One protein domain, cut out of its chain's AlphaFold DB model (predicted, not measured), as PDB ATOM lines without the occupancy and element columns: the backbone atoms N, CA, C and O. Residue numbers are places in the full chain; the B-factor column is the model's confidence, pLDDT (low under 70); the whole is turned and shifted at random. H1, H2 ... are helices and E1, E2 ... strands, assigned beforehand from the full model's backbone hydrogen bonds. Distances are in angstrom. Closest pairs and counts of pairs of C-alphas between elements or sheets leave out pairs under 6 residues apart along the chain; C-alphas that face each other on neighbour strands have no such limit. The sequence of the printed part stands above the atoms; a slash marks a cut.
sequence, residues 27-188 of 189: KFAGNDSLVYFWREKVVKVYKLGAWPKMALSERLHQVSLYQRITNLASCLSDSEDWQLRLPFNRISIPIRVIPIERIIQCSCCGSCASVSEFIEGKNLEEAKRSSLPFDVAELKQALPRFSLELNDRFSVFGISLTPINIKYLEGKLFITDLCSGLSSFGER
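What this domain is: This is residues 27 to 188 of the 189 residues of an uncharacterized protein of Candidatus Woesebacteria bacterium (UniProt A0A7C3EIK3). Two small, strongly twisted sheets of four strands follow one another along the longest axis, and the long helix H1 spans both: its residues 59 to 67 cover one face of the sheet E1 E2 E6 E5, and its residues 70 to 78 run past E4 of the sheet E3 E4 E8 E7. The second helix, H2, grazes the latter sheet at E3, and its last residue, Phe 154, comes near Ile 69 of H1. The printed part has 162 residues with two named helices and eight named strands, in the order E1 E2 H1 E3 E4 E5 E6 H2 E7 E8; the first sheet is antiparallel, the second mixed, and the class is mixed, helices and strands. The whole is compact, with a radius of gyration of the C-alphas of 15.7 A and spans of 49 by 35 by 27 A.

How they stand to each other: One sheet runs E1, residues 34 to 38, E2, 41 to 46, E6, 112 to 117, and E5, 102 to 105; E1 and E2 form a hairpin, as do E5 and E6. Within hydrogen-bond range are N 36 and O 43 at 2.8 A, N 44 and O 114 at 2.9 A, and N 104 and O 113 at 2.8 A. H1, residues 56 to 79, is on one face of this sheet, a helix layer and a strand layer, at a height over the sheet of 9.1 A; it lies over E6 and along the strands, at 3 degrees to E6 on the local plane. The other sheet runs E3, residues 83 to 85, E4, 92 to 97, E8, 172 to 175, and E7, 166 to 169. E3 and E4 form a hairpin, with N 84 and O 93 2.8 A apart; E4 and E8 are parallel, with N 96 and O 173 at 2.8 A; E7 and E8 form a hairpin, with N 174 and O 167 at 2.8 A. H1 is on this sheet too, its closest C-alphas to E4 being those of Ser 74 and Val 97, 4.5 A. H2, residues 136 to 154, only grazes it; the closest C-alphas of H2 and E3 are those of Ala 142 and Arg 85, 7.2 A. H1 and H2 are close but not clearly touching, with the C-alphas of Ile 69 and Phe 154 7.2 A apart, at a steep tilt of 69.7 degrees, only just short of about perpendicular, opposite ways. Every O i to N i+4 pair is within hydrogen-bond range in H1, and 13 of 15 in H2.

Where its parts are: E1 begins at C-alpha 34 (36.279, 57.462, 295.292). H1 measures 34.6 A, from C-alpha 56 (22.859, 56.437, 309.494). H2 measures 26.3 A, with a kink of 28 degrees near residue 143. E6 measures 17.2 A, E2 16.3 A and E4 16.0 A. E8 ends at C-alpha 175 (49.724, 61.263, 305.632).

The domain as a whole: The C-alphas farthest apart, those of Phe 88 and Cys 108, are 50.8 A apart. The printed part has no cut; the links E6 to H2 and H2 to E7 are long. The mean pLDDT of the printed part is 84.0; 20 residues are under 70, among them 27 to 34 and 47 to 53.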
ATOM      1  N   LYS A  27      39.147  60.939 289.827       52.81
ATOM      2  CA  LYS A  27      40.337  60.075 289.909       52.81
ATOM      3  C   LYS A  27      40.124  58.969 290.931       52.81
ATOM      4  O   LYS A  27      40.271  59.158 292.133       52.81
ATOM      5  N   PHE A  28      39.817  57.777 290.436       49.59
ATOM      6  CA  PHE A  28      39.825  56.570 291.254       49.59
ATOM      7  C   PHE A  28      41.214  56.379 291.887       49.59
ATOM      8  O   PHE A  28      42.199  56.198 291.172       49.59
ATOM      9  N   ALA A  29      41.296  56.444 293.216       48.88
ATOM     10  CA  ALA A  29      42.532  56.257 293.966       48.88
ATOM     11  C   ALA A  29      42.290  55.234 295.087       48.88
ATOM     12  O   ALA A  29      41.886  55.581 296.195       48.88
ATOM     13  N   GLY A  30      42.532  53.959 294.769       45.41
ATOM     14  CA  GLY A  30      42.487  52.830 295.703       45.41
ATOM     15  C   GLY A  30      41.325  51.862 295.474       45.41
ATOM     16  O   GLY A  30      40.340  52.212 294.843       45.41
ATOM     17  N   ASN A  31      41.444  50.646 296.016       45.00
ATOM     18  CA  ASN A  31      40.510  49.534 295.786       45.00
ATOM     19  C   ASN A  31      39.038  49.841 296.142       45.00
ATOM     20  O   ASN A  31      38.158  49.264 295.513       45.00
ATOM     21  N   ASP A  32      38.766  50.772 297.076       50.56
ATOM     22  CA  ASP A  32      37.416  50.978 297.644       50.56
ATOM     23  C   ASP A  32      36.960  52.447 297.808       50.56
ATOM     24  O   ASP A  32      35.817  52.696 298.204       50.56
ATOM     25  N   SER A  33      37.809  53.445 297.530       56.69
ATOM     26  CA  SER A  33      37.505  54.864 297.803       56.69
ATOM     27  C   SER A  33      37.457  55.705 296.529       56.69
ATOM     28  O   SER A  33      38.396  55.714 295.736       56.69
ATOM     29  N   LEU A  34      36.364  56.450 296.345       69.75
ATOM     30  CA  LEU A  34      36.279  57.462 295.292       69.75
ATOM     31  C   LEU A  34      36.888  58.765 295.807       69.75
ATOM     32  O   LEU A  34      36.470  59.274 296.851       69.75
ATOM     33  N   VAL A  35      37.874  59.281 295.079       72.88
ATOM     34  CA  VAL A  35      38.589  60.513 295.404       72.88
ATOM     35  C   VAL A  35      38.427  61.491 294.241       72.88
ATOM     36  O   VAL A  35      38.520  61.118 293.075       72.88
ATOM     37  N   TYR A  36      38.151  62.750 294.551       73.19
ATOM     38  CA  TYR A  36      37.850  63.787 293.571       73.19
ATOM     39  C   TYR A  36      38.777  64.954 293.809       73.19
ATOM     40  O   TYR A  36      39.016  65.344 294.953       73.19
ATOM     41  N   PHE A  37      39.272  65.529 292.725       69.25
ATOM     42  CA  PHE A  37      39.932  66.814 292.790       69.25
ATOM     43  C   PHE A  37      38.893  67.904 292.543       69.25
ATOM     44  O   PHE A  37      38.131  67.835 291.584       69.25
ATOM     45  N   TRP A  38      38.836  68.897 293.424       67.69
ATOM     46  CA  TRP A  38      37.944  70.039 293.269       67.69
ATOM     47  C   TRP A  38      38.701  71.321 293.607       67.69
ATOM     48  O   TRP A  38      38.961  71.615 294.777       67.69
ATOM     49  N   ARG A  39      39.052  72.080 292.563       71.38
ATOM     50  CA  ARG A  39      39.884  73.296 292.616       71.38
ATOM     51  C   ARG A  39      41.292  73.042 293.155       71.38
ATOM     52  O   ARG A  39      42.172  72.747 292.375       71.38
ATOM     53  N   GLU A  40      41.498  73.159 294.461       78.88
ATOM     54  CA  GLU A  40      42.783  72.932 295.154       78.88
ATOM     55  C   GLU A  40      42.600  71.956 296.331       78.88
ATOM     56  O   GLU A  40      43.404  71.883 297.262       78.88
ATOM     57  N   LYS A  41      41.482  71.224 296.328       84.12
ATOM     58  CA  LYS A  41      41.073  70.320 297.398       84.12
ATOM     59  C   LYS A  41      40.898  68.907 296.879       84.12
ATOM     60  O   LYS A  41      40.621  68.671 295.702       84.12
ATOM     61  N   VAL A  42      41.005  67.969 297.807       83.38
ATOM     62  CA  VAL A  42      40.641  66.572 297.624       83.38
ATOM     63  C   VAL A  42      39.344  66.314 298.361       83.38
ATOM     64  O   VAL A  42      39.236  66.609 299.548       83.38
ATOM     65  N   VAL A  43      38.373  65.735 297.666       82.06
ATOM     66  CA  VAL A  43      37.145  65.212 298.259       82.06
ATOM     67  C   VAL A  43      37.263  63.691 298.282       82.06
ATOM     68  O   VAL A  43      37.463  63.087 297.235       82.06
ATOM     69  N   LYS A  44      37.164  63.043 299.442       82.38
ATOM     70  CA  LYS A  44      37.164  61.574 299.558       82.38
ATOM     71  C   LYS A  44      35.797  61.101 300.013       82.38
ATOM     72  O   LYS A  44      35.283  61.562 301.025       82.38
ATOM     73  N   VAL A  45      35.226  60.145 299.294       79.00
ATOM     74  CA  VAL A  45      33.845  59.706 299.506       79.00
ATOM     75  C   VAL A  45      33.799  58.362 300.186       79.00
ATOM     76  O   VAL A  45      34.394  57.382 299.738       79.00
ATOM     77  N   TYR A  46      33.005  58.315 301.241       77.44
ATOM     78  CA  TYR A  46      32.712  57.125 302.008       77.44
ATOM     79  C   TYR A  46      31.390  56.550 301.492       77.44
ATOM     80  O   TYR A  46      30.301  57.007 301.854       77.44
ATOM     81  N   LYS A  47      31.476  55.578 300.573       63.72
ATOM     82  CA  LYS A  47      30.289  54.925 300.005       63.72
ATOM     83  C   LYS A  47      29.512  54.196 301.100       63.72
ATOM     84  O   LYS A  47      30.044  53.310 301.764       63.72
ATOM     85  N   LEU A  48      28.213  54.473 301.195       53.56
ATOM     86  CA  LEU A  48      27.304  53.792 302.125       53.56
ATOM     87  C   LEU A  48      27.240  52.269 301.937       53.56
ATOM     88  O   LEU A  48      26.963  51.551 302.895       53.56
ATOM     89  N   GLY A  49      27.508  51.774 300.723       51.09
ATOM     90  CA  GLY A  49      27.541  50.341 300.418       51.09
ATOM     91  C   GLY A  49      28.662  49.572 301.125       51.09
ATOM     92  O   GLY A  49      28.571  48.354 301.226       51.09
ATOM     93  N   ALA A  50      29.677  50.262 301.661       57.00
ATOM     94  CA  ALA A  50      30.710  49.648 302.493       57.00
ATOM     95  C   ALA A  50      30.218  49.350 303.925       57.00
ATOM     96  O   ALA A  50      30.822  48.527 304.611       57.00
ATOM     97  N   TRP A  51      29.110  49.968 304.371       64.56
ATOM     98  CA  TRP A  51      28.523  49.797 305.714       64.56
ATOM     99  C   TRP A  51      27.044  49.398 305.670       64.56
ATOM    100  O   TRP A  51      26.208  50.053 306.299       64.56
ATOM    101  N   PRO A  52      26.670  48.315 304.966       59.12
ATOM    102  CA  PRO A  52      25.264  47.974 304.753       59.12
ATOM    103  C   PRO A  52      24.505  47.682 306.059       59.12
ATOM    104  O   PRO A  52      23.281  47.741 306.072       59.12
ATOM    105  N   LYS A  53      25.217  47.402 307.162       68.19
ATOM    106  CA  LYS A  53      24.642  47.011 308.458       68.19
ATOM    107  C   LYS A  53      24.602  48.115 309.524       68.19
ATOM    108  O   LYS A  53      24.055  47.865 310.587       68.19
ATOM    109  N   MET A  54      25.169  49.299 309.273       75.75
ATOM    110  CA  MET A  54      25.199  50.390 310.265       75.75
ATOM    111  C   MET A  54      24.042  51.363 310.052       75.75
ATOM    112  O   MET A  54      23.745  51.707 308.903       75.75
ATOM    113  N   ALA A  55      23.419  51.854 311.120       80.56
ATOM    114  CA  ALA A  55      22.420  52.918 311.042       80.56
ATOM    115  C   ALA A  55      23.068  54.249 310.618       80.56
ATOM    116  O   ALA A  55      24.239  54.490 310.899       80.56
ATOM    117  N   LEU A  56      22.320  55.149 309.964       75.94
ATOM    118  CA  LEU A  56      22.859  56.437 309.494       75.94
ATOM    119  C   LEU A  56      23.539  57.243 310.618       75.94
ATOM    120  O   LEU A  56      24.609  57.804 310.403       75.94
ATOM    121  N   SER A  57      22.952  57.257 311.817       79.44
ATOM    122  CA  SER A  57      23.516  57.923 312.997       79.44
ATOM    123  C   SER A  57      24.889  57.370 313.395       79.44
ATOM    124  O   SER A  57      25.793  58.142 313.701       79.44
ATOM    125  N   GLU A  58      25.076  56.052 313.339       82.31
ATOM    126  CA  GLU A  58      26.351  55.391 313.644       82.31
ATOM    127  C   GLU A  58      27.415  55.727 312.597       82.31
ATOM    128  O   GLU A  58      28.565  55.997 312.939       82.31
ATOM    129  N   ARG A  59      27.023  55.782 311.319       78.38
ATOM    130  CA  ARG A  59      27.912  56.178 310.216       78.38
ATOM    131  C   ARG A  59      28.395  57.616 310.386       78.38
ATOM    132  O   ARG A  59      29.587  57.885 310.272       78.38
ATOM    133  N   LEU A  60      27.477  58.536 310.688       79.06
ATOM    134  CA  LEU A  60      27.805  59.941 310.946       79.06
ATOM    135  C   LEU A  60      28.708  60.091 312.171       79.06
ATOM    136  O   LEU A  60      29.669  60.861 312.131       79.06
ATOM    137  N   HIS A  61      28.440  59.330 313.233       84.25
ATOM    138  CA  HIS A  61      29.299  59.292 314.410       84.25
ATOM    139  C   HIS A  61      30.714  58.816 314.060       84.25
ATOM    140  O   HIS A  61      31.682  59.470 314.434       84.25
ATOM    141  N   GLN A  62      30.848  57.744 313.279       86.19
ATOM    142  CA  GLN A  62      32.142  57.196 312.869       86.19
ATOM    143  C   GLN A  62      32.941  58.167 311.988       86.19
ATOM    144  O   GLN A  62      34.134  58.365 312.215       86.19
ATOM    145  N   VAL A  63      32.286  58.833 311.032       85.81
ATOM    146  CA  VAL A  63      32.919  59.873 310.202       85.81
ATOM    147  C   VAL A  63      33.351  61.071 311.057       85.81
ATOM    148  O   VAL A  63      34.458  61.582 310.883       85.81
ATOM    149  N   SER A  64      32.521  61.487 312.016       86.94
ATOM    150  CA  SER A  64      32.843  62.589 312.934       86.94
ATOM    151  C   SER A  64      34.014  62.243 313.855       86.94
ATOM    152  O   SER A  64      34.922  63.052 314.045       86.94
ATOM    153  N   LEU A  65      34.032  61.021 314.397       90.44
ATOM    154  CA  LEU A  65      35.142  60.500 315.191       90.44
ATOM    155  C   LEU A  65      36.432  60.489 314.367       90.44
ATOM    156  O   LEU A  65      37.472  60.938 314.844       90.44
ATOM    157  N   TYR A  66      36.364  60.028 313.119       91.31
ATOM    158  CA  TYR A  66      37.518  60.004 312.229       91.31
ATOM    159  C   TYR A  66      38.071  61.397 311.940       91.31
ATOM    160  O   TYR A  66      39.281  61.603 312.045       91.31
ATOM    161  N   GLN A  67      37.203  62.371 311.650       92.31
ATOM    162  CA  GLN A  67      37.612  63.767 311.504       92.31
ATOM    163  C   GLN A  67      38.282  64.287 312.780       92.31
ATOM    164  O   GLN A  67      39.359  64.875 312.704       92.31
ATOM    165  N   ARG A  68      37.688  64.032 313.955       94.69
ATOM    166  CA  ARG A  68      38.243  64.448 315.252       94.69
ATOM    167  C   ARG A  68      39.660  63.914 315.455       94.69
ATOM    168  O   ARG A  68      40.556  64.685 315.783       94.69
ATOM    169  N   ILE A  69      39.866  62.614 315.244       96.12
ATOM    170  CA  ILE A  69      41.172  61.970 315.430       96.12
ATOM    171  C   ILE A  69      42.183  62.425 314.374       96.12
ATOM    172  O   ILE A  69      43.327  62.703 314.720       96.12
ATOM    173  N   THR A  70      41.765  62.579 313.116       96.00
ATOM    174  CA  THR A  70      42.647  63.056 312.037       96.00
ATOM    175  C   THR A  70      43.128  64.476 312.292       96.00
ATOM    176  O   THR A  70      44.317  64.760 312.172       96.00
ATOM    177  N   ASN A  71      42.231  65.361 312.723       96.94
ATOM    178  CA  ASN A  71      42.577  66.749 313.011       96.94
ATOM    179  C   ASN A  71      43.433  66.864 314.274       96.94
ATOM    180  O   ASN A  71      44.382  67.643 314.291       96.94
ATOM    181  N   LEU A  72      43.170  66.046 315.298       96.44
ATOM    182  CA  LEU A  72      44.041  65.967 316.469       96.44
ATOM    183  C   LEU A  72      45.450  65.487 316.090       96.44
ATOM    184  O   LEU A  72      46.433  66.096 316.504       96.44
ATOM    185  N   ALA A  73      45.560  64.434 315.278       97.19
ATOM    186  CA  ALA A  73      46.841  63.943 314.779       97.19
ATOM    187  C   ALA A  73      47.574  64.991 313.929       97.19
ATOM    188  O   ALA A  73      48.785  65.122 314.057       97.19
ATOM    189  N   SER A  74      46.851  65.771 313.119       97.62
ATOM    190  CA  SER A  74      47.405  66.898 312.361       97.62
ATOM    191  C   SER A  74      48.038  67.937 313.282       97.62
ATOM    192  O   SER A  74      49.234  68.209 313.156       97.62
ATOM    193  N   CYS A  75      47.293  68.418 314.283       96.88
ATOM    194  CA  CYS A  75      47.808  69.371 315.263       96.88
ATOM    195  C   CYS A  75      49.047  68.839 315.995       96.88
ATOM    196  O   CYS A  75      50.032  69.560 316.114       96.88
ATOM    197  N   LEU A  76      49.009  67.584 316.454       97.31
ATOM    198  CA  LEU A  76      50.125  66.977 317.182       97.31
ATOM    199  C   LEU A  76      51.349  66.755 316.292       97.31
ATOM    200  O   LEU A  76      52.463  67.003 316.743       97.31
ATOM    201  N   SER A  77      51.153  66.343 315.036       96.75
ATOM    202  CA  SER A  77      52.256  66.169 314.087       96.75
ATOM    203  C   SER A  77      53.009  67.474 313.832       96.75
ATOM    204  O   SER A  77      54.237  67.458 313.791       96.75
ATOM    205  N   ASP A  78      52.286  68.598 313.761       92.62
ATOM    206  CA  ASP A  78      52.873  69.928 313.588       92.62
ATOM    207  C   ASP A  78      53.524  70.441 314.892       92.62
ATOM    208  O   ASP A  78      54.599  71.037 314.845       92.62
ATOM    209  N   SER A  79      52.911  70.221 316.064       95.62
ATOM    210  CA  SER A  79      53.406  70.775 317.338       95.62
ATOM    211  C   SER A  79      54.540  69.983 317.987       95.62
ATOM    212  O   SER A  79      55.338  70.556 318.725       95.62
ATOM    213  N   GLU A  80      54.589  68.669 317.775       95.81
ATOM    214  CA  GLU A  80      55.571  67.770 318.401       95.81
ATOM    215  C   GLU A  80      56.679  67.323 317.440       95.81
ATOM    216  O   GLU A  80      57.501  66.496 317.828       95.81
ATOM    217  N   ASP A  81      56.692  67.844 316.208       92.94
ATOM    218  CA  ASP A  81      57.624  67.464 315.137       92.94
ATOM    219  C   ASP A  81      57.721  65.940 314.983       92.94
ATOM    220  O   ASP A  81      58.757  65.317 315.224       92.94
ATOM    221  N   TRP A  82      56.597  65.303 314.644       96.69
ATOM    222  CA  TRP A  82      56.571  63.850 314.489       96.69
ATOM    223  C   TRP A  82      57.542  63.396 313.402       96.69
ATOM    224  O   TRP A  82      57.583  63.948 312.304       96.69
ATOM    225  N   GLN A  83      58.287  62.328 313.679       95.31
ATOM    226  CA  GLN A  83      59.253  61.762 312.744       95.31
ATOM    227  C   GLN A  83      59.101  60.245 312.669       95.31
ATOM    228  O   GLN A  83      58.958  59.566 313.686       95.31
ATOM    229  N   LEU A  84      59.189  59.701 311.456       94.50
ATOM    230  CA  LEU A  84      59.260  58.265 311.230       94.50
ATOM    231  C   LEU A  84      60.720  57.855 311.097       94.50
ATOM    232  O   LEU A  84      61.398  58.237 310.140       94.50
ATOM    233  N   ARG A  85      61.202  57.045 312.038       92.06
ATOM    234  CA  ARG A  85      62.559  56.506 311.986       92.06
ATOM    235  C   ARG A  85      62.589  55.183 311.229       92.06
ATOM    236  O   ARG A  85      61.942  54.219 311.635       92.06
ATOM    237  N   LEU A  86      63.386  55.121 310.166       91.00
ATOM    238  CA  LEU A  86      63.599  53.888 309.411       91.00
ATOM    239  C   LEU A  86      64.546  52.934 310.161       91.00
ATOM    240  O   LEU A  86      65.572  53.381 310.691       91.00
ATOM    241  N   PRO A  87      64.220  51.631 310.234       86.31
ATOM    242  CA  PRO A  87      64.902  50.689 311.118       86.31
ATOM    243  C   PRO A  87      66.363  50.401 310.750       86.31
ATOM    244  O   PRO A  87      67.170  50.223 311.664       86.31
ATOM    245  N   PHE A  88      66.740  50.379 309.466       86.19
ATOM    246  CA  PHE A  88      68.098  49.996 309.056       86.19
ATOM    247  C   PHE A  88      68.931  51.212 308.672       86.19
ATOM    248  O   PHE A  88      70.015  51.411 309.221       86.19
ATOM    249  N   ASN A  89      68.393  52.078 307.814       79.50
ATOM    250  CA  ASN A  89      69.099  53.277 307.365       79.50
ATOM    251  C   ASN A  89      69.169  54.383 308.432       79.50
ATOM    252  O   ASN A  89      69.903  55.354 308.263       79.50
ATOM    253  N   ARG A  90      68.429  54.248 309.546       81.81
ATOM    254  CA  ARG A  90      68.381  55.194 310.684       81.81
ATOM    255  C   ARG A  90      68.023  56.637 310.304       81.81
ATOM    256  O   ARG A  90      68.184  57.537 311.126       81.81
ATOM    257  N   ILE A  91      67.505  56.843 309.099       89.56
ATOM    258  CA  ILE A  91      66.965  58.118 308.638       89.56
ATOM    259  C   ILE A  91      65.691  58.394 309.434       89.56
ATOM    260  O   ILE A  91      64.867  57.496 309.615       89.56
ATOM    261  N   SER A  92      65.544  59.626 309.914       92.75
ATOM    262  CA  SER A  92      64.304  60.106 310.522       92.75
ATOM    263  C   SER A  92      63.656  61.077 309.550       92.75
ATOM    264  O   SER A  92      64.295  62.035 309.119       92.75
ATOM    265  N   ILE A  93      62.425  60.776 309.144       94.75
ATOM    266  CA  ILE A  93      61.706  61.539 308.126       94.75
ATOM    267  C   ILE A  93      60.543  62.254 308.815       94.75
ATOM    268  O   ILE A  93      59.708  61.564 309.406       94.75
ATOM    269  N   PRO A  94      60.455  63.592 308.754       96.25
ATOM    270  CA  PRO A  94      59.335  64.322 309.331       96.25
ATOM    271  C   PRO A  94      57.999  63.873 308.743       96.25
ATOM    272  O   PRO A  94      57.889  63.602 307.543       96.25
ATOM    273  N   ILE A  95      56.984  63.813 309.595       96.31
ATOM    274  CA  ILE A  95      55.625  63.405 309.265       96.31
ATOM    275  C   ILE A  95      54.696  64.586 309.482       96.31
ATOM    276  O   ILE A  95      54.724  65.228 310.527       96.31
ATOM    277  N   ARG A  96      53.797  64.799 308.528       96.88
ATOM    278  CA  ARG A  96      52.662  65.699 308.672       96.88
ATOM    279  C   ARG A  96      51.374  64.968 308.342       96.88
ATOM    280  O   ARG A  96      51.275  64.339 307.289       96.88
ATOM    281  N   VAL A  97      50.383  65.054 309.220       97.31
ATOM    282  CA  VAL A  97      49.036  64.549 308.928       97.31
ATOM    283  C   VAL A  97      48.209  65.680 308.327       97.31
ATOM    284  O   VAL A  97      48.129  66.769 308.897       97.31
ATOM    285  N   ILE A  98      47.593  65.425 307.175       96.00
ATOM    286  CA  ILE A  98      46.706  66.390 306.523       96.00
ATOM    287  C   ILE A  98      45.348  66.383 307.228       96.00
ATOM    288  O   ILE A  98      44.743  65.316 307.363       96.00
ATOM    289  N   PRO A  99      44.844  67.544 307.681       95.62
ATOM    290  CA  PRO A  99      43.565  67.606 308.364       95.62
ATOM    291  C   PRO A  99      42.397  67.396 307.394       95.62
ATOM    292  O   PRO A  99      42.479  67.634 306.185       95.62
ATOM    293  N   ILE A 100      41.262  66.999 307.955       93.38
ATOM    294  CA  ILE A 100      39.963  67.018 307.292       93.38
ATOM    295  C   ILE A 100      39.289  68.348 307.631       93.38
ATOM    296  O   ILE A 100      38.782  68.552 308.741       93.38
ATOM    297  N   GLU A 101      39.276  69.248 306.653       91.38
ATOM    298  CA  GLU A 101      38.746  70.608 306.778       91.38
ATOM    299  C   GLU A 101      37.240  70.597 307.019       91.38
ATOM    300  O   GLU A 101      36.723  71.371 307.823       91.38
ATOM    301  N   ARG A 102      36.525  69.701 306.334       86.38
ATOM    302  CA  ARG A 102      35.073  69.559 306.471       86.38
ATOM    303  C   ARG A 102      34.587  68.177 306.060       86.38
ATOM    304  O   ARG A 102      35.226  67.488 305.265       86.38
ATOM    305  N   ILE A 103      33.399  67.835 306.544       85.06
ATOM    306  CA  ILE A 103      32.605  66.697 306.087       85.06
ATOM    307  C   ILE A 103      31.364  67.234 305.368       85.06
ATOM    308  O   ILE A 103      30.706  68.146 305.861       85.06
ATOM    309  N   ILE A 104      31.048  66.672 304.205       80.69
ATOM    310  CA  ILE A 104      29.843  66.961 303.423       80.69
ATOM    311  C   ILE A 104      28.967  65.712 303.433       80.69
ATOM    312  O   ILE A 104      29.456  64.606 303.198       80.69
ATOM    313  N   GLN A 105      27.670  65.885 303.662       78.25
ATOM    314  CA  GLN A 105      26.683  64.825 303.506       78.25
ATOM    315  C   GLN A 105      25.852  65.076 302.245       78.25
ATOM    316  O   GLN A 105      25.304  66.158 302.056       78.25
ATOM    317  N   CYS A 106      25.733  64.063 301.392       75.31
ATOM    318  CA  CYS A 106      24.824  64.082 300.255       75.31
ATOM    319  C   CYS A 106      23.379  63.940 300.741       75.31
ATOM    320  O   CYS A 106      23.025  62.918 301.330       75.31
ATOM    321  N   SER A 107      22.525  64.913 300.433       67.88
ATOM    322  CA  SER A 107      21.086  64.847 300.720       67.88
ATOM    323  C   SER A 107      20.350  63.794 299.879       67.88
ATOM    324  O   SER A 107      19.386  63.206 300.359       67.88
ATOM    325  N   CYS A 108      20.818  63.511 298.657       70.31
ATOM    326  CA  CYS A 108      20.157  62.585 297.729       70.31
ATOM    327  C   CYS A 108      20.418  61.109 298.057       70.31
ATOM    328  O   CYS A 108      19.493  60.304 298.094       70.31
ATOM    329  N   CYS A 109      21.684  60.736 298.262       71.62
ATOM    330  CA  CYS A 109      22.079  59.344 298.487       71.62
ATOM    331  C   CYS A 109      22.555  59.066 299.913       71.62
ATOM    332  O   CYS A 109      22.893  57.928 300.204       71.62
ATOM    333  N   GLY A 110      22.635  60.074 300.789       71.38
ATOM    334  CA  GLY A 110      23.078  59.930 302.180       71.38
ATOM    335  C   GLY A 110      24.578  59.677 302.371       71.38
ATOM    336  O   GLY A 110      25.023  59.531 303.508       71.38
ATOM    337  N   SER A 111      25.365  59.583 301.293       75.56
ATOM    338  CA  SER A 111      26.815  59.355 301.382       75.56
ATOM    339  C   SER A 111      27.525  60.529 302.044       75.56
ATOM    340  O   SER A 111      27.091  61.673 301.925       75.56
ATOM    341  N   CYS A 112      28.630  60.243 302.726       79.25
ATOM    342  CA  CYS A 112      29.470  61.256 303.353       79.25
ATOM    343  C   CYS A 112      30.774  61.408 302.573       79.25
ATOM    344  O   CYS A 112      31.300  60.429 302.041       79.25
ATOM    345  N   ALA A 113      31.316  62.616 302.549       81.69
ATOM    346  CA  ALA A 113      32.603  62.911 301.950       81.69
ATOM    347  C   ALA A 113      33.433  63.795 302.877       81.69
ATOM    348  O   ALA A 113      32.898  64.715 303.490       81.69
ATOM    349  N   SER A 114      34.729  63.537 302.976       86.00
ATOM    350  CA  SER A 114      35.681  64.455 303.595       86.00
ATOM    351  C   SER A 114      36.294  65.368 302.551       86.00
ATOM    352  O   SER A 114      36.414  64.994 301.387       86.00
ATOM    353  N   VAL A 115      36.674  66.571 302.972       87.25
ATOM    354  CA  VAL A 115      37.436  67.512 302.153       87.25
ATOM    355  C   VAL A 115      38.714  67.892 302.882       87.25
ATOM    356  O   VAL A 115      38.671  68.270 304.053       87.25
ATOM    357  N   SER A 116      39.824  67.810 302.163       91.50
ATOM    358  CA  SER A 116      41.173  68.095 302.645       91.50
ATOM    359  C   SER A 116      41.970  68.849 301.585       91.50
ATOM    360  O   SER A 116      41.592  68.892 300.412       91.50
ATOM    361  N   GLU A 117      43.088  69.437 301.991       90.56
ATOM    362  CA  GLU A 117      44.071  70.006 301.071       90.56
ATOM    363  C   GLU A 117      44.581  68.952 300.075       90.56
ATOM    364  O   GLU A 117      44.795  67.785 300.420       90.56
ATOM    365  N   PHE A 118      44.777  69.365 298.822       87.44
ATOM    366  CA  PHE A 118      45.473  68.538 297.850       87.44
ATOM    367  C   PHE A 118      46.983  68.609 298.057       87.44
ATOM    368  O   PHE A 118      47.593  69.657 297.898       87.44
ATOM    369  N   ILE A 119      47.593  67.455 298.319       89.38
ATOM    370  CA  ILE A 119      49.049  67.305 298.288       89.38
ATOM    371  C   ILE A 119      49.453  66.793 296.913       89.38
ATOM    372  O   ILE A 119      48.977  65.738 296.480       89.38
ATOM    373  N   GLU A 120      50.321  67.526 296.221       84.31
ATOM    374  CA  GLU A 120      50.782  67.161 294.884       84.31
ATOM    375  C   GLU A 120      51.596  65.856 294.888       84.31
ATOM    376  O   GLU A 120      52.181  65.439 295.888       84.31
ATOM    377  N   GLY A 121      51.613  65.181 293.737       80.81
ATOM    378  CA  GLY A 121      52.476  64.035 293.494       80.81
ATOM    379  C   GLY A 121      51.817  62.682 293.746       80.81
ATOM    380  O   GLY A 121      50.631  62.564 294.084       80.81
ATOM    381  N   LYS A 122      52.619  61.644 293.517       82.69
ATOM    382  CA  LYS A 122      52.237  60.238 293.660       82.69
ATOM    383  C   LYS A 122      52.295  59.805 295.122       82.69
ATOM    384  O   LYS A 122      53.108  60.313 295.894       82.69
ATOM    385  N   ASN A 123      51.446  58.850 295.489       87.38
ATOM    386  CA  ASN A 123      51.608  58.144 296.758       87.38
ATOM    387  C   ASN A 123      52.863  57.253 296.720       87.38
ATOM    388  O   ASN A 123      53.466  57.032 295.666       87.38
ATOM    389  N   LEU A 124      53.271  56.744 297.876       87.56
ATOM    390  CA  LEU A 124      54.495  55.957 298.004       87.56
ATOM    391  C   LEU A 124      54.410  54.564 297.376       87.56
ATOM    392  O   LEU A 124      55.453  53.966 297.125       87.56
ATOM    393  N   GLU A 125      53.209  54.058 297.093       85.19
ATOM    394  CA  GLU A 125      53.046  52.813 296.331       85.19
ATOM    395  C   GLU A 125      53.358  53.029 294.839       85.19
ATOM    396  O   GLU A 125      53.954  52.175 294.188       85.19
ATOM    397  N   GLU A 126      53.013  54.200 294.301       82.12
ATOM    398  CA  GLU A 126      53.232  54.578 292.899       82.12
ATOM    399  C   GLU A 126      54.582  55.268 292.641       82.12
ATOM    400  O   GLU A 126      55.008  55.418 291.486       82.12
ATOM    401  N   ALA A 127      55.245  55.746 293.695       80.62
ATOM    402  CA  ALA A 127      56.541  56.400 293.604       80.62
ATOM    403  C   ALA A 127      57.616  55.412 293.119       80.62
ATOM    404  O   ALA A 127      57.732  54.280 293.589       80.62
ATOM    405  N   LYS A 128      58.460  55.843 292.173       74.75
ATOM    406  CA  LYS A 128      59.589  55.016 291.722       74.75
ATOM    407  C   LYS A 128      60.626  54.944 292.840       74.75
ATOM    408  O   LYS A 128      60.988  55.978 293.395       74.75
ATOM    409  N   ARG A 129      61.194  53.760 293.098       72.25
ATOM    410  CA  ARG A 129      62.253  53.581 294.116       72.25
ATOM    411  C   ARG A 129      63.406  54.580 293.966       72.25
ATOM    412  O   ARG A 129      63.875  55.112 294.957       72.25
ATOM    413  N   SER A 130      63.806  54.894 292.733       68.12
ATOM    414  CA  SER A 130      64.888  55.847 292.447       68.12
ATOM    415  C   SER A 130      64.555  57.317 292.739       68.12
ATOM    416  O   SER A 130      65.440  58.156 292.640       68.12
ATOM    417  N   SER A 131      63.294  57.649 293.039       78.94
ATOM    418  CA  SER A 131      62.851  59.024 293.324       78.94
ATOM    419  C   SER A 131      62.786  59.359 294.815       78.94
ATOM    420  O   SER A 131      62.516  60.503 295.168       78.94
ATOM    421  N   LEU A 132      63.037  58.381 295.688       84.62
ATOM    422  CA  LEU A 132      62.976  58.545 297.136       84.62
ATOM    423  C   LEU A 132      64.384  58.424 297.730       84.62
ATOM    424  O   LEU A 132      65.142  57.554 297.303       84.62
ATOM    425  N   PRO A 133      64.745  59.240 298.735       86.06
ATOM    426  CA  PRO A 133      66.055  59.157 299.382       86.06
ATOM    427  C   PRO A 133      66.145  58.019 300.414       86.06
ATOM    428  O   PRO A 133      67.058  57.999 301.234       86.06
ATOM    429  N   PHE A 134      65.186  57.093 300.411       87.00
ATOM    430  CA  PHE A 134      65.093  55.988 301.356       87.00
ATOM    431  C   PHE A 134      64.463  54.751 300.718       87.00
ATOM    432  O   PHE A 134      63.752  54.831 299.713       87.00
ATOM    433  N   ASP A 135      64.689  53.596 301.345       86.38
ATOM    434  CA  ASP A 135      64.082  52.342 300.921       86.38
ATOM    435  C   ASP A 135      62.609  52.252 301.360       86.38
ATOM    436  O   ASP A 135      62.266  52.274 302.545       86.38
ATOM    437  N   VAL A 136      61.719  52.100 300.379       83.44
ATOM    438  CA  VAL A 136      60.280  51.897 300.592       83.44
ATOM    439  C   VAL A 136      59.998  50.596 301.350       83.44
ATOM    440  O   VAL A 136      59.009  50.518 302.077       83.44
ATOM    441  N   ALA A 137      60.843  49.569 301.222       86.56
ATOM    442  CA  ALA A 137      60.680  48.322 301.964       86.56
ATOM    443  C   ALA A 137      60.909  48.513 303.471       86.56
ATOM    444  O   ALA A 137      60.192  47.920 304.277       86.56
ATOM    445  N   GLU A 138      61.852  49.373 303.863       89.38
ATOM    446  CA  GLU A 138      62.037  49.758 305.267       89.38
ATOM    447  C   GLU A 138      60.862  50.572 305.784       89.38
ATOM    448  O   GLU A 138      60.368  50.337 306.888       89.38
ATOM    449  N   LEU A 139      60.373  51.503 304.964       89.12
ATOM    450  CA  LEU A 139      59.193  52.283 305.296       89.12
ATOM    451  C   LEU A 139      57.985  51.368 305.555       89.12
ATOM    452  O   LEU A 139      57.318  51.509 306.578       89.12
ATOM    453  N   LYS A 140      57.747  50.376 304.686       88.69
ATOM    454  CA  LYS A 140      56.681  49.369 304.844       88.69
ATOM    455  C   LYS A 140      56.782  48.592 306.168       88.69
ATOM    456  O   LYS A 140      55.758  48.133 306.660       88.69
ATOM    457  N   GLN A 141      57.971  48.479 306.768       90.44
ATOM    458  CA  GLN A 141      58.168  47.860 308.087       90.44
ATOM    459  C   GLN A 141      57.954  48.838 309.253       90.44
ATOM    460  O   GLN A 141      57.492  48.429 310.316       90.44
ATOM    461  N   ALA A 142      58.265  50.124 309.071       92.62
ATOM    462  CA  ALA A 142      58.087  51.150 310.099       92.62
ATOM    463  C   ALA A 142      56.612  51.566 310.280       92.62
ATOM    464  O   ALA A 142      56.165  51.797 311.405       92.62
ATOM    465  N   LEU A 143      55.842  51.626 309.188       93.44
ATOM    466  CA  LEU A 143      54.454  52.109 309.198       93.44
ATOM    467  C   LEU A 143      53.497  51.313 310.106       93.44
ATOM    468  O   LEU A 143      52.717  51.955 310.816       93.44
ATOM    469  N   PRO A 144      53.527  49.963 310.160       93.62
ATOM    470  CA  PRO A 144      52.655  49.207 311.057       93.62
ATOM    471  C   PRO A 144      52.903  49.528 312.530       93.62
ATOM    472  O   PRO A 144      51.954  49.703 313.291       93.62
ATOM    473  N   ARG A 145      54.173  49.666 312.928       93.44
ATOM    474  CA  ARG A 145      54.532  50.024 314.302       93.44
ATOM    475  C   ARG A 145      54.019  51.416 314.658       93.44
ATOM    476  O   ARG A 145      53.359  51.567 315.680       93.44
ATOM    477  N   PHE A 146      54.251  52.396 313.789       94.75
ATOM    478  CA  PHE A 146      53.748  53.750 314.008       94.75
ATOM    479  C   PHE A 146      52.211  53.790 314.043       94.75
ATOM    480  O   PHE A 146      51.622  54.465 314.878       94.75
ATOM    481  N   SER A 147      51.540  52.986 313.212       95.12
ATOM    482  CA  SER A 147      50.078  52.843 313.259       95.12
ATOM    483  C   SER A 147      49.598  52.336 314.621       95.12
ATOM    484  O   SER A 147      48.625  52.864 315.154       95.12
ATOM    485  N   LEU A 148      50.264  51.335 315.207       94.75
ATOM    486  CA  LEU A 148      49.933  50.834 316.547       94.75
ATOM    487  C   LEU A 148      50.133  51.907 317.620       94.75
ATOM    488  O   LEU A 148      49.232  52.119 318.427       94.75
ATOM    489  N   GLU A 149      51.251  52.635 317.569       95.44
ATOM    490  CA  GLU A 149      51.539  53.745 318.486       95.44
ATOM    491  C   GLU A 149      50.448  54.828 318.419       95.44
ATOM    492  O   GLU A 149      49.973  55.288 319.457       95.44
ATOM    493  N   LEU A 150      49.979  55.187 317.218       95.50
ATOM    494  CA  LEU A 150      48.868  56.131 317.048       95.50
ATOM    495  C   LEU A 150      47.539  55.577 317.577       95.50
ATOM    496  O   LEU A 150      46.797  56.303 318.237       95.50
ATOM    497  N   ASN A 151      47.227  54.304 317.313       95.56
ATOM    498  CA  ASN A 151      46.017  53.674 317.845       95.56
ATOM    499  C   ASN A 151      46.000  53.707 319.383       95.56
ATOM    500  O   ASN A 151      44.989  54.081 319.975       95.56
ATOM    501  N   ASP A 152      47.114  53.350 320.025       96.19
ATOM    502  CA  ASP A 152      47.244  53.366 321.485       96.19
ATOM    503  C   ASP A 152      47.143  54.798 322.025       96.19
ATOM    504  O   ASP A 152      46.358  55.071 322.933       96.19
ATOM    505  N   ARG A 153      47.865  55.738 321.404       95.19
ATOM    506  CA  ARG A 153      47.870  57.155 321.785       95.19
ATOM    507  C   ARG A 153      46.484  57.789 321.737       95.19
ATOM    508  O   ARG A 153      46.142  58.580 322.611       95.19
ATOM    509  N   PHE A 154      45.694  57.462 320.721       95.00
ATOM    510  CA  PHE A 154      44.349  58.007 320.552       95.00
ATOM    511  C   PHE A 154      43.256  57.150 321.190       95.00
ATOM    512  O   PHE A 154      42.091  57.529 321.118       95.00
ATOM    513  N   SER A 155      43.609  56.026 321.827       94.38
ATOM    514  CA  SER A 155      42.646  55.059 322.374       94.38
ATOM    515  C   SER A 155      41.607  54.611 321.332       94.38
ATOM    516  O   SER A 155      40.417  54.481 321.615       94.38
ATOM    517  N   VAL A 156      42.066  54.366 320.102       93.69
ATOM    518  CA  VAL A 156      41.248  53.912 318.966       93.69
ATOM    519  C   VAL A 156      41.803  52.625 318.360       93.69
ATOM    520  O   VAL A 156      42.915  52.187 318.655       93.69
ATOM    521  N   PHE A 157      41.007  51.975 317.526       91.69
ATOM    522  CA  PHE A 157      41.441  50.927 316.615       91.69
ATOM    523  C   PHE A 157      41.161  51.365 315.172       91.69
ATOM    524  O   PHE A 157      40.309  52.218 314.928       91.69
ATOM    525  N   GLY A 158      41.875  50.773 314.213       88.94
ATOM    526  CA  GLY A 158      41.646  50.989 312.783       88.94
ATOM    527  C   GLY A 158      42.568  51.998 312.098       88.94
ATOM    528  O   GLY A 158      42.549  52.049 310.868       88.94
ATOM    529  N   ILE A 159      43.422  52.734 312.829       93.69
ATOM    530  CA  ILE A 159      44.515  53.490 312.189       93.69
ATOM    531  C   ILE A 159      45.451  52.475 311.532       93.69
ATOM    532  O   ILE A 159      45.954  51.561 312.188       93.69
ATOM    533  N   SER A 160      45.652  52.619 310.228       91.81
ATOM    534  CA  SER A 160      46.423  51.691 309.409       91.81
ATOM    535  C   SER A 160      47.078  52.471 308.283       91.81
ATOM    536  O   SER A 160      46.481  52.721 307.236       91.81
ATOM    537  N   LEU A 161      48.314  52.892 308.532       91.00
ATOM    538  CA  LEU A 161      49.107  53.619 307.561       91.00
ATOM    539  C   LEU A 161      49.712  52.640 306.568       91.00
ATOM    540  O   LEU A 161      50.439  51.712 306.931       91.00
ATOM    541  N   THR A 162      49.440  52.884 305.295       88.06
ATOM    542  CA  THR A 162      50.013  52.125 304.190       88.06
ATOM    543  C   THR A 162      50.565  53.091 303.142       88.06
ATOM    544  O   THR A 162      50.140  54.247 303.097       88.06
ATOM    545  N   PRO A 163      51.503  52.666 302.278       88.25
ATOM    546  CA  PRO A 163      52.114  53.563 301.294       88.25
ATOM    547  C   PRO A 163      51.132  54.254 300.342       88.25
ATOM    548  O   PRO A 163      51.432  55.342 299.864       88.25
ATOM    549  N   ILE A 164      49.948  53.681 300.101       85.06
ATOM    550  CA  ILE A 164      48.911  54.322 299.277       85.06
ATOM    551  C   ILE A 164      48.317  55.578 299.944       85.06
ATOM    552  O   ILE A 164      47.861  56.482 299.249       85.06
ATOM    553  N   ASN A 165      48.374  55.675 301.275       87.69
ATOM    554  CA  ASN A 165      47.837  56.791 302.059       87.69
ATOM    555  C   ASN A 165      48.882  57.871 302.386       87.69
ATOM    556  O   ASN A 165      48.615  58.770 303.187       87.69
ATOM    557  N   ILE A 166      50.090  57.755 301.830       91.69
ATOM    558  CA  ILE A 166      51.223  58.608 302.176       91.69
ATOM    559  C   ILE A 166      51.858  59.137 300.901       91.69
ATOM    560  O   ILE A 166      52.090  58.390 299.950       91.69
ATOM    561  N   LYS A 167      52.176  60.428 300.900       92.69
ATOM    562  CA  LYS A 167      52.971  61.083 299.860       92.69
ATOM    563  C   LYS A 167      54.300  61.544 300.433       92.69
ATOM    564  O   LYS A 167      54.411  61.784 301.632       92.69
ATOM    565  N   TYR A 168      55.299  61.677 299.571       91.31
ATOM    566  CA  TYR A 168      56.578  62.275 299.934       91.31
ATOM    567  C   TYR A 168      56.826  63.509 299.080       91.31
ATOM    568  O   TYR A 168      56.818  63.425 297.851       91.31
ATOM    569  N   LEU A 169      57.028  64.642 299.741       90.69
ATOM    570  CA  LEU A 169      57.242  65.934 299.105       90.69
ATOM    571  C   LEU A 169      58.185  66.757 299.988       90.69
ATOM    572  O   LEU A 169      58.045  66.756 301.209       90.69
ATOM    573  N   GLU A 170      59.175  67.411 299.377       89.44
ATOM    574  CA  GLU A 170      60.090  68.348 300.057       89.44
ATOM    575  C   GLU A 170      60.735  67.812 301.354       89.44
ATOM    576  O   GLU A 170      60.878  68.527 302.344       89.44
ATOM    577  N   GLY A 171      61.127  66.533 301.384       90.19
ATOM    578  CA  GLY A 171      61.771  65.958 302.571       90.19
ATOM    579  C   GLY A 171      60.815  65.428 303.639       90.19
ATOM    580  O   GLY A 171      61.288  64.926 304.656       90.19
ATOM    581  N   LYS A 172      59.494  65.509 303.431       93.38
ATOM    582  CA  LYS A 172      58.477  65.158 304.433       93.38
ATOM    583  C   LYS A 172      57.512  64.090 303.932       93.38
ATOM    584  O   LYS A 172      57.187  64.026 302.746       93.38
ATOM    585  N   LEU A 173      57.031  63.268 304.860       95.06
ATOM    586  CA  LEU A 173      55.923  62.344 304.643       95.06
ATOM    587  C   LEU A 173      54.610  63.046 304.978       95.06
ATOM    588  O   LEU A 173      54.403  63.479 306.108       95.06
ATOM    589  N   PHE A 174      53.706  63.110 304.011       95.94
ATOM    590  CA  PHE A 174      52.356  63.621 304.195       95.94
ATOM    591  C   PHE A 174      51.387  62.450 304.273       95.94
ATOM    592  O   PHE A 174      51.183  61.744 303.285       95.94
ATOM    593  N   ILE A 175      50.792  62.241 305.443       95.31
ATOM    594  CA  ILE A 175      49.724  61.263 305.632       95.31
ATOM    595  C   ILE A 175      48.419  61.925 305.201       95.31
ATOM    596  O   ILE A 175      47.917  62.823 305.876       95.31
ATOM    597  N   THR A 176      47.872  61.483 304.073       92.06
ATOM    598  CA  THR A 176      46.627  62.026 303.512       92.06
ATOM    599  C   THR A 176      45.383  61.310 304.036       92.06
ATOM    600  O   THR A 176      44.267  61.736 303.760       92.06
ATOM    601  N   ASP A 177      45.565  60.191 304.741       89.25
ATOM    602  CA  ASP A 177      44.491  59.341 305.249       89.25
ATOM    603  C   ASP A 177      45.050  58.424 306.354       89.25
ATOM    604  O   ASP A 177      46.009  57.691 306.126       89.25
ATOM    605  N   LEU A 178      44.492  58.478 307.566       90.38
ATOM    606  CA  LEU A 178      44.988  57.693 308.708       90.38
ATOM    607  C   LEU A 178      44.523  56.228 308.684       90.38
ATOM    608  O   LEU A 178      45.101  55.386 309.371       90.38
ATOM    609  N   CYS A 179      43.450  55.919 307.957       80.06
ATOM    610  CA  CYS A 179      42.823  54.598 307.957       80.06
ATOM    611  C   CYS A 179      42.660  54.070 306.531       80.06
ATOM    612  O   CYS A 179      42.191  54.784 305.650       80.06
ATOM    613  N   SER A 180      42.940  52.783 306.327       64.94
ATOM    614  CA  SER A 180      42.662  52.077 305.068       64.94
ATOM    615  C   SER A 180      41.163  51.858 304.825       64.94
ATOM    616  O   SER A 180      40.733  51.671 303.688       64.94
ATOM    617  N   GLY A 181      40.355  51.933 305.885       73.06
ATOM    618  CA  GLY A 181      38.909  51.812 305.832       73.06
ATOM    619  C   GLY A 181      38.263  52.316 307.115       73.06
ATOM    620  O   GLY A 181      38.718  52.040 308.222       73.06
ATOM    621  N   LEU A 182      37.174  53.057 306.961       76.31
ATOM    622  CA  LEU A 182      36.420  53.598 308.088       76.31
ATOM    623  C   LEU A 182      35.543  52.535 308.771       76.31
ATOM    624  O   LEU A 182      35.269  52.676 309.951       76.31
ATOM    625  N   SER A 183      35.155  51.451 308.082       72.00
ATOM    626  CA  SER A 183      34.355  50.345 308.658       72.00
ATOM    627  C   SER A 183      35.020  49.677 309.858       72.00
ATOM    628  O   SER A 183      34.337  49.144 310.728       72.00
ATOM    629  N   SER A 184      36.349  49.680 309.886       75.31
ATOM    630  CA  SER A 184      37.179  49.071 310.920       75.31
ATOM    631  C   SER A 184      37.734  50.088 311.913       75.31
ATOM    632  O   SER A 184      38.650  49.742 312.649       75.31
ATOM    633  N   PHE A 185      37.245  51.331 311.915       83.31
ATOM    634  CA  PHE A 185      37.742  52.394 312.787       83.31
ATOM    635  C   PHE A 185      36.782  52.676 313.947       83.31
ATOM    636  O   PHE A 185      35.579  52.819 313.731       83.31
ATOM    637  N   GLY A 186      37.290  52.796 315.172       86.38
ATOM    638  CA  GLY A 186      36.454  53.080 316.339       86.38
ATOM    639  C   GLY A 186      37.240  53.257 317.634       86.38
ATOM    640  O   GLY A 186      38.459  53.131 317.656       86.38
ATOM    641  N   GLU A 187      36.544  53.563 318.726       89.31
ATOM    642  CA  GLU A 187      37.150  53.729 320.055       89.31
ATOM    643  C   GLU A 187      37.456  52.364 320.698       89.31
ATOM    644  O   GLU A 187      36.671  51.418 320.577       89.31
ATOM    645  N   ARG A 188      38.591  52.249 321.400       85.31
ATOM    646  CA  ARG A 188      38.873  51.086 322.253       85.31
ATOM    647  C   ARG A 188      38.066  51.233 323.545       85.31
ATOM    648  O   ARG A 188      38.154  52.266 324.201       85.31
TER     649      ARG A 188